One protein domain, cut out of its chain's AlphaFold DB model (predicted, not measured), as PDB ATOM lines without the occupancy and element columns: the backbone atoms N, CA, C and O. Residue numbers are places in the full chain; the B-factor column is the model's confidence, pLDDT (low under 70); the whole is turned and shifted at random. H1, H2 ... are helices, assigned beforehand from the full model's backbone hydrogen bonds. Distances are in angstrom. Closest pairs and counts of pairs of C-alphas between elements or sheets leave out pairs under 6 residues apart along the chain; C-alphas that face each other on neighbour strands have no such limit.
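What this domain is: This is residues 256 to 319 of the 353 residues of an uncharacterized protein of Ephemera danica (UniProt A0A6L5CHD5). One long helix, H2, is the largest part of an open, loosely strung chain: from its first end a long looping link runs to a small part with the short helix H1, and from its last end a second long link leads away to the short helix H3, which sticks out at residues 314 to 319. The helices do not pack on one another. The printed part has 64 residues with three named helices, in the order H1, H2, H3, and no named strand; the class is all helix, though only 27 of the 64 residues are in named elements. The whole is loose, with a radius of gyration of the C-alphas of 14.9 A, and flat, spanning 41 by 33 by 16 A.

Where its parts are: H2, the longest helix, is residues 285 to 301, 23.8 A from C-alpha 285 at (107.051, 93.403, 110.401) to C-alpha 301 at (104.158, 114.566, 99.905). H1 is residues 264 to 267, 5.4 A long. H3 is residues 314 to 319, 8.8 A long, and ends with C-alpha 319 at (131.763, 109.778, 117.027).

How they stand to each other: H2 touches no helix. H1 and H2 are apart, H2 and H3 are apart, and H1 and H3 are apart. H3 stands free. In H2 and H3 every O i to N i+4 pair is within hydrogen-bond range; H1, with 4 residues, is too short for such a pair, and its one O i to N i+3 pair is within range.

The domain as a whole: The two C-alphas farthest apart are those of Asp 256 and Cys 301, 43.7 A. The printed part has no cut. Both links are long: residues 268 to 284, with C-alphas 2 to 17 A from the mean of all C-alphas, and residues 302 to 313, with C-alphas 12 to 19 A from it. The mean pLDDT of the printed part is 71.5; residues 276 to 278 and 304 to 319 are under 70.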
ATOM      1  N   ASP A 256     120.640  75.547 110.097       76.94
ATOM      2  CA  ASP A 256     120.845  75.098 108.718       76.94
ATOM      3  C   ASP A 256     120.141  75.991 107.680       76.94
ATOM      4  O   ASP A 256     120.462  75.950 106.493       76.94
ATOM      5  N   LEU A 257     119.197  76.836 108.109       76.56
ATOM      6  CA  LEU A 257     118.458  77.758 107.241       76.56
ATOM      7  C   LEU A 257     119.132  79.135 107.103       76.56
ATOM      8  O   LEU A 257     118.673  79.958 106.299       76.56
ATOM      9  N   PHE A 258     120.207  79.410 107.855       81.00
ATOM     10  CA  PHE A 258     120.955  80.664 107.725       81.00
ATOM     11  C   PHE A 258     121.789  80.706 106.430       81.00
ATOM     12  O   PHE A 258     122.221  79.669 105.908       81.00
ATOM     13  N   PRO A 259     122.064  81.911 105.892       76.94
ATOM     14  CA  PRO A 259     122.962  82.074 104.752       76.94
ATOM     15  C   PRO A 259     124.341  81.444 105.022       76.94
ATOM     16  O   PRO A 259     124.856  81.577 106.133       76.94
ATOM     17  N   PRO A 260     124.967  80.786 104.026       74.62
ATOM     18  CA  PRO A 260     124.616  80.781 102.600       74.62
ATOM     19  C   PRO A 260     123.680  79.638 102.154       74.62
ATOM     20  O   PRO A 260     123.373  79.558 100.967       74.62
ATOM     21  N   HIS A 261     123.241  78.757 103.058       77.94
ATOM     22  CA  HIS A 261     122.563  77.501 102.702       77.94
ATOM     23  C   HIS A 261     121.196  77.710 102.039       77.94
ATOM     24  O   HIS A 261     120.884  77.056 101.046       77.94
ATOM     25  N   TYR A 262     120.404  78.663 102.543       78.25
ATOM     26  CA  TYR A 262     119.103  79.015 101.977       78.25
ATOM     27  C   TYR A 262     119.001  80.518 101.711       78.25
ATOM     28  O   TYR A 262     119.365  81.352 102.543       78.25
ATOM     29  N   GLY A 263     118.490  80.871 100.528       81.75
ATOM     30  CA  GLY A 263     118.199  82.255 100.139       81.75
ATOM     31  C   GLY A 263     116.795  82.720 100.560       81.75
ATOM     32  O   GLY A 263     115.992  81.914 101.025       81.75
ATOM     33  N   PRO A 264     116.450  84.005 100.349       80.88
ATOM     34  CA  PRO A 264     115.198  84.599 100.840       80.88
ATOM     35  C   PRO A 264     113.946  84.130 100.094       80.88
ATOM     36  O   PRO A 264     112.879  84.008 100.691       80.88
ATOM     37  N   LYS A 265     114.067  83.822  98.798       80.88
ATOM     38  CA  LYS A 265     112.944  83.393  97.947       80.88
ATOM     39  C   LYS A 265     112.218  82.135  98.464       80.88
ATOM     40  O   LYS A 265     111.007  82.219  98.632       80.88
ATOM     41  N   PRO A 266     112.895  81.003  98.746       78.44
ATOM     42  CA  PRO A 266     112.222  79.786  99.216       78.44
ATOM     43  C   PRO A 266     111.653  79.885 100.639       78.44
ATOM     44  O   PRO A 266     110.733  79.144 100.964       78.44
ATOM     45  N   ARG A 267     112.172  80.781 101.489       80.19
ATOM     46  CA  ARG A 267     111.682  80.971 102.868       80.19
ATOM     47  C   ARG A 267     110.634  82.078 103.022       80.19
ATOM     48  O   ARG A 267     110.118  82.256 104.118       80.19
ATOM     49  N   ALA A 268     110.356  82.842 101.962       79.69
ATOM     50  CA  ALA A 268     109.404  83.962 101.941       79.69
ATOM     51  C   ALA A 268     109.575  84.996 103.081       79.69
ATOM     52  O   ALA A 268     108.640  85.716 103.420       79.69
ATOM     53  N   CYS A 269     110.768  85.078 103.676       79.50
ATOM     54  CA  CYS A 269     111.118  85.933 104.810       79.50
ATOM     55  C   CYS A 269     112.590  86.361 104.696       79.50
ATOM     56  O   CYS A 269     113.409  85.679 104.068       79.50
ATOM     57  N   PHE A 270     112.938  87.485 105.317       80.06
ATOM     58  CA  PHE A 270     114.297  88.028 105.307       80.06
ATOM     59  C   PHE A 270     114.928  87.950 106.689       80.06
ATOM     60  O   PHE A 270     114.263  88.216 107.691       80.06
ATOM     61  N   PHE A 271     116.220  87.634 106.739       80.12
ATOM     62  CA  PHE A 271     116.993  87.824 107.959       80.12
ATOM     63  C   PHE A 271     117.383  89.300 108.129       80.12
ATOM     64  O   PHE A 271     117.601  89.988 107.129       80.12
ATOM     65  N   PRO A 272     117.549  89.792 109.372       75.50
ATOM     66  CA  PRO A 272     117.937  91.181 109.628       75.50
ATOM     67  C   PRO A 272     119.214  91.617 108.894       75.50
ATOM     68  O   PRO A 272     119.339  92.773 108.512       75.50
ATOM     69  N   GLN A 273     120.158  90.699 108.671       77.62
ATOM     70  CA  GLN A 273     121.421  90.968 107.975       77.62
ATOM     71  C   GLN A 273     121.266  91.079 106.448       77.62
ATOM     72  O   GLN A 273     122.167  91.577 105.780       77.62
ATOM     73  N   GLU A 274     120.154  90.604 105.888       79.12
ATOM     74  CA  GLU A 274     119.906  90.573 104.439       79.12
ATOM     75  C   GLU A 274     119.161  91.803 103.934       79.12
ATOM     76  O   GLU A 274     119.096  92.048 102.730       79.12
ATOM     77  N   THR A 275     118.588  92.573 104.854       72.50
ATOM     78  CA  THR A 275     117.814  93.773 104.561       72.50
ATOM     79  C   THR A 275     118.433  94.969 105.256       72.50
ATOM     80  O   THR A 275     118.537  94.996 106.479       72.50
ATOM     81  N   SER A 276     118.776  96.001 104.496       65.50
ATOM     82  CA  SER A 276     119.094  97.321 105.032       65.50
ATOM     83  C   SER A 276     117.848  98.204 104.957       65.50
ATOM     84  O   SER A 276     117.538  98.761 103.905       65.50
ATOM     85  N   GLY A 277     117.110  98.303 106.068       66.50
ATOM     86  CA  GLY A 277     116.029  99.282 106.210       66.50
ATOM     87  C   GLY A 277     116.575 100.712 106.154       66.50
ATOM     88  O   GLY A 277     117.729 100.954 106.514       66.50
ATOM     89  N   ILE A 278     115.762 101.668 105.698       67.06
ATOM     90  CA  ILE A 278     116.180 103.078 105.626       67.06
ATOM     91  C   ILE A 278     116.229 103.672 107.040       67.06
ATOM     92  O   ILE A 278     117.150 104.423 107.363       67.06
ATOM     93  N   LEU A 279     115.252 103.324 107.885       71.69
ATOM     94  CA  LEU A 279     115.098 103.888 109.227       71.69
ATOM     95  C   LEU A 279     115.527 102.957 110.371       71.69
ATOM     96  O   LEU A 279     116.017 103.433 111.395       71.69
ATOM     97  N   PHE A 280     115.355 101.642 110.213       75.19
ATOM     98  CA  PHE A 280     115.580 100.659 111.276       75.19
ATOM     99  C   PHE A 280     116.657  99.646 110.892       75.19
ATOM    100  O   PHE A 280     116.630  99.074 109.805       75.19
ATOM    101  N   ARG A 281     117.589  99.390 111.821       73.06
ATOM    102  CA  ARG A 281     118.658  98.390 111.658       73.06
ATOM    103  C   ARG A 281     118.153  96.955 111.824       73.06
ATOM    104  O   ARG A 281     118.647  96.062 111.150       73.06
ATOM    105  N   ASN A 282     117.180  96.749 112.713       79.19
ATOM    106  CA  ASN A 282     116.531  95.460 112.928       79.19
ATOM    107  C   ASN A 282     115.138  95.493 112.301       79.19
ATOM    108  O   ASN A 282     114.294  96.316 112.676       79.19
ATOM    109  N   LEU A 283     114.914  94.608 111.331       77.62
ATOM    110  CA  LEU A 283     113.665  94.553 110.588       77.62
ATOM    111  C   LEU A 283     112.669  93.634 111.296       77.62
ATOM    112  O   LEU A 283     112.823  92.417 111.307       77.62
ATOM    113  N   THR A 284     111.633  94.233 111.867       82.94
ATOM    114  CA  THR A 284     110.402  93.538 112.254       82.94
ATOM    115  C   THR A 284     109.304  93.868 111.250       82.94
ATOM    116  O   THR A 284     109.440  94.809 110.459       82.94
ATOM    117  N   GLN A 285     108.197  93.123 111.271       82.00
ATOM    118  CA  GLN A 285     107.051  93.403 110.401       82.00
ATOM    119  C   GLN A 285     106.564  94.853 110.568       82.00
ATOM    120  O   GLN A 285     106.348  95.558 109.582       82.00
ATOM    121  N   HIS A 286     106.469  95.322 111.814       81.75
ATOM    122  CA  HIS A 286     106.033  96.676 112.145       81.75
ATOM    123  C   HIS A 286     107.027  97.746 111.689       81.75
ATOM    124  O   HIS A 286     106.630  98.704 111.024       81.75
ATOM    125  N   ASN A 287     108.319  97.553 111.968       83.38
ATOM    126  CA  ASN A 287     109.368  98.475 111.534       83.38
ATOM    127  C   ASN A 287     109.410  98.588 110.001       83.38
ATOM    128  O   ASN A 287     109.556  99.686 109.473       83.38
ATOM    129  N   CYS A 288     109.225  97.471 109.286       82.25
ATOM    130  CA  CYS A 288     109.178  97.432 107.823       82.25
ATOM    131  C   CYS A 288     107.992  98.226 107.261       82.25
ATOM    132  O   CYS A 288     108.162  99.085 106.396       82.25
ATOM    133  N   LEU A 289     106.783  97.988 107.784       82.62
ATOM    134  CA  LEU A 289     105.588  98.718 107.360       82.62
ATOM    135  C   LEU A 289     105.707 100.218 107.645       82.62
ATOM    136  O   LEU A 289     105.261 101.033 106.838       82.62
ATOM    137  N   LEU A 290     106.320 100.590 108.769       81.25
ATOM    138  CA  LEU A 290     106.582 101.984 109.105       81.25
ATOM    139  C   LEU A 290     107.602 102.620 108.147       81.25
ATOM    140  O   LEU A 290     107.356 103.720 107.653       81.25
ATOM    141  N   ASP A 291     108.690 101.917 107.824       81.50
ATOM    142  CA  ASP A 291     109.695 102.364 106.851       81.50
ATOM    143  C   ASP A 291     109.059 102.604 105.469       81.50
ATOM    144  O   ASP A 291     109.264 103.650 104.852       81.50
ATOM    145  N   ILE A 292     108.179 101.694 105.025       81.81
ATOM    146  CA  ILE A 292     107.404 101.839 103.782       81.81
ATOM    147  C   ILE A 292     106.476 103.056 103.847       81.81
ATOM    148  O   ILE A 292     106.461 103.858 102.912       81.81
ATOM    149  N   LYS A 293     105.710 103.227 104.932       81.06
ATOM    150  CA  LYS A 293     104.796 104.372 105.093       81.06
ATOM    151  C   LYS A 293     105.548 105.700 105.027       81.06
ATOM    152  O   LYS A 293     105.111 106.612 104.327       81.06
ATOM    153  N   ILE A 294     106.692 105.798 105.700       78.94
ATOM    154  CA  ILE A 294     107.534 107.000 105.700       78.94
ATOM    155  C   ILE A 294     108.135 107.241 104.314       78.94
ATOM    156  O   ILE A 294     108.125 108.376 103.837       78.94
ATOM    157  N   LYS A 295     108.611 106.189 103.639       81.50
ATOM    158  CA  LYS A 295     109.133 106.288 102.272       81.50
ATOM    159  C   LYS A 295     108.070 106.807 101.303       81.50
ATOM    160  O   LYS A 295     108.329 107.763 100.578       81.50
ATOM    161  N   VAL A 296     106.863 106.242 101.344       83.19
ATOM    162  CA  VAL A 296     105.738 106.673 100.500       83.19
ATOM    163  C   VAL A 296     105.326 108.114 100.812       83.19
ATOM    164  O   VAL A 296     105.095 108.888  99.886       83.19
ATOM    165  N   ALA A 297     105.262 108.501 102.092       79.25
ATOM    166  CA  ALA A 297     104.949 109.874 102.491       79.25
ATOM    167  C   ALA A 297     105.998 110.872 101.974       79.25
ATOM    168  O   ALA A 297     105.646 111.920 101.433       79.25
ATOM    169  N   LYS A 298     107.284 110.514 102.051       78.88
ATOM    170  CA  LYS A 298     108.377 111.334 101.524       78.88
ATOM    171  C   LYS A 298     108.323 111.457 100.000       78.88
ATOM    172  O   LYS A 298     108.497 112.551  99.483       78.88
ATOM    173  N   GLU A 299     108.061 110.367  99.283       83.50
ATOM    174  CA  GLU A 299     107.996 110.370  97.813       83.50
ATOM    175  C   GLU A 299     106.775 111.128  97.276       83.50
ATOM    176  O   GLU A 299     106.888 111.837  96.279       83.50
ATOM    177  N   LYS A 300     105.611 111.005  97.928       79.06
ATOM    178  CA  LYS A 300     104.364 111.631  97.458       79.06
ATOM    179  C   LYS A 300     104.157 113.054  97.962       79.06
ATOM    180  O   LYS A 300     103.658 113.889  97.216       79.06
ATOM    181  N   CYS A 301     104.499 113.318  99.220       80.50
ATOM    182  CA  CYS A 301     104.158 114.566  99.905       80.50
ATOM    183  C   CYS A 301     105.387 115.425 100.234       80.50
ATOM    184  O   CYS A 301     105.231 116.521 100.764       80.50
ATOM    185  N   ASN A 302     106.604 114.937  99.951       77.62
ATOM    186  CA  ASN A 302     107.876 115.583 100.296       77.62
ATOM    187  C   ASN A 302     107.969 116.026 101.769       77.62
ATOM    188  O   ASN A 302     108.629 117.009 102.104       77.62
ATOM    189  N   CYS A 303     107.299 115.295 102.661       75.06
ATOM    190  CA  CYS A 303     107.288 115.541 104.094       75.06
ATOM    191  C   CYS A 303     107.626 114.255 104.857       75.06
ATOM    192  O   CYS A 303     107.485 113.139 104.353       75.06
ATOM    193  N   THR A 304     108.111 114.411 106.084       64.38
ATOM    194  CA  THR A 304     108.414 113.305 106.998       64.38
ATOM    195  C   THR A 304     107.778 113.597 108.346       64.38
ATOM    196  O   THR A 304     107.779 114.749 108.779       64.38
ATOM    197  N   PHE A 305     107.279 112.567 109.030       62.62
ATOM    198  CA  PHE A 305     106.777 112.708 110.397       62.62
ATOM    199  C   PHE A 305     107.856 113.300 111.321       62.62
ATOM    200  O   PHE A 305     109.054 113.044 111.148       62.62
ATOM    201  N   HIS A 306     107.424 114.105 112.293       55.12
ATOM    202  CA  HIS A 306     108.305 114.841 113.204       55.12
ATOM    203  C   HIS A 306     109.258 113.911 113.987       55.12
ATOM    204  O   HIS A 306     110.425 114.254 114.174       55.12
ATOM    205  N   ASP A 307     108.811 112.695 114.317       53.97
ATOM    206  CA  ASP A 307     109.540 111.742 115.171       53.97
ATOM    207  C   ASP A 307     110.413 110.739 114.401       53.97
ATOM    208  O   ASP A 307     110.704 109.641 114.880       53.97
ATOM    209  N   THR A 308     110.862 111.086 113.192       53.62
ATOM    210  CA  THR A 308     111.811 110.219 112.486       53.62
ATOM    211  C   THR A 308     113.183 110.217 113.192       53.62
ATOM    212  O   THR A 308     113.803 111.276 113.336       53.62
ATOM    213  N   PRO A 309     113.742 109.046 113.573       52.22
ATOM    214  CA  PRO A 309     115.060 108.941 114.218       52.22
ATOM    215  C   PRO A 309     116.236 109.375 113.324       52.22
ATOM    216  O   PRO A 309     117.387 109.338 113.753       52.22
ATOM    217  N   VAL A 310     115.974 109.848 112.100       50.34
ATOM    218  CA  VAL A 310     116.980 110.345 111.148       50.34
ATOM    219  C   VAL A 310     117.841 111.455 111.763       50.34
ATOM    220  O   VAL A 310     119.027 111.550 111.453       50.34
ATOM    221  N   ARG A 311     117.297 112.252 112.699       43.12
ATOM    222  CA  ARG A 311     118.050 113.319 113.386       43.12
ATOM    223  C   ARG A 311     118.983 112.815 114.501       43.12
ATOM    224  O   ARG A 311     119.912 113.530 114.863       43.12
ATOM    225  N   ALA A 312     118.788 111.594 115.005       44.50
ATOM    226  CA  ALA A 312     119.595 111.009 116.082       44.50
ATOM    227  C   ALA A 312     120.892 110.333 115.583       44.50
ATOM    228  O   ALA A 312     121.837 110.163 116.352       44.50
ATOM    229  N   ASN A 313     120.996 110.014 114.289       45.75
ATOM    230  CA  ASN A 313     122.162 109.306 113.740       45.75
ATOM    231  C   ASN A 313     123.333 110.218 113.322       45.75
ATOM    232  O   ASN A 313     124.419 109.715 113.030       45.75
ATOM    233  N   CYS A 314     123.178 111.548 113.365       49.38
ATOM    234  CA  CYS A 314     124.301 112.468 113.137       49.38
ATOM    235  C   CYS A 314     125.332 112.439 114.283       49.38
ATOM    236  O   CYS A 314     126.515 112.648 114.036       49.38
ATOM    237  N   GLY A 315     124.923 112.111 115.516       48.81
ATOM    238  CA  GLY A 315     125.844 111.982 116.654       48.81
ATOM    239  C   GLY A 315     126.743 110.742 116.576       48.81
ATOM    240  O   GLY A 315     127.917 110.803 116.937       48.81
ATOM    241  N   GLY A 316     126.224 109.633 116.036       46.72
ATOM    242  CA  GLY A 316     126.972 108.379 115.867       46.72
ATOM    243  C   GLY A 316     127.996 108.423 114.729       46.72
ATOM    244  O   GLY A 316     129.078 107.857 114.860       46.72
ATOM    245  N   LEU A 317     127.702 109.151 113.642       50.84
ATOM    246  CA  LEU A 317     128.671 109.381 112.564       50.84
ATOM    247  C   LEU A 317     129.812 110.306 113.014       50.84
ATOM    248  O   LEU A 317     130.966 110.057 112.680       50.84
ATOM    249  N   LEU A 318     129.508 111.337 113.809       48.16
ATOM    250  CA  LEU A 318     130.518 112.264 114.331       48.16
ATOM    251  C   LEU A 318     131.424 111.618 115.397       48.16
ATOM    252  O   LEU A 318     132.578 112.015 115.522       48.16
ATOM    253  N   GLY A 319     130.952 110.582 116.102       46.66
ATOM    254  CA  GLY A 319     131.763 109.778 117.027       46.66
ATOM    255  C   GLY A 319     132.633 108.698 116.364       46.66
ATOM    256  O   GLY A 319     133.615 108.260 116.957       46.66
TER     257      GLY A 319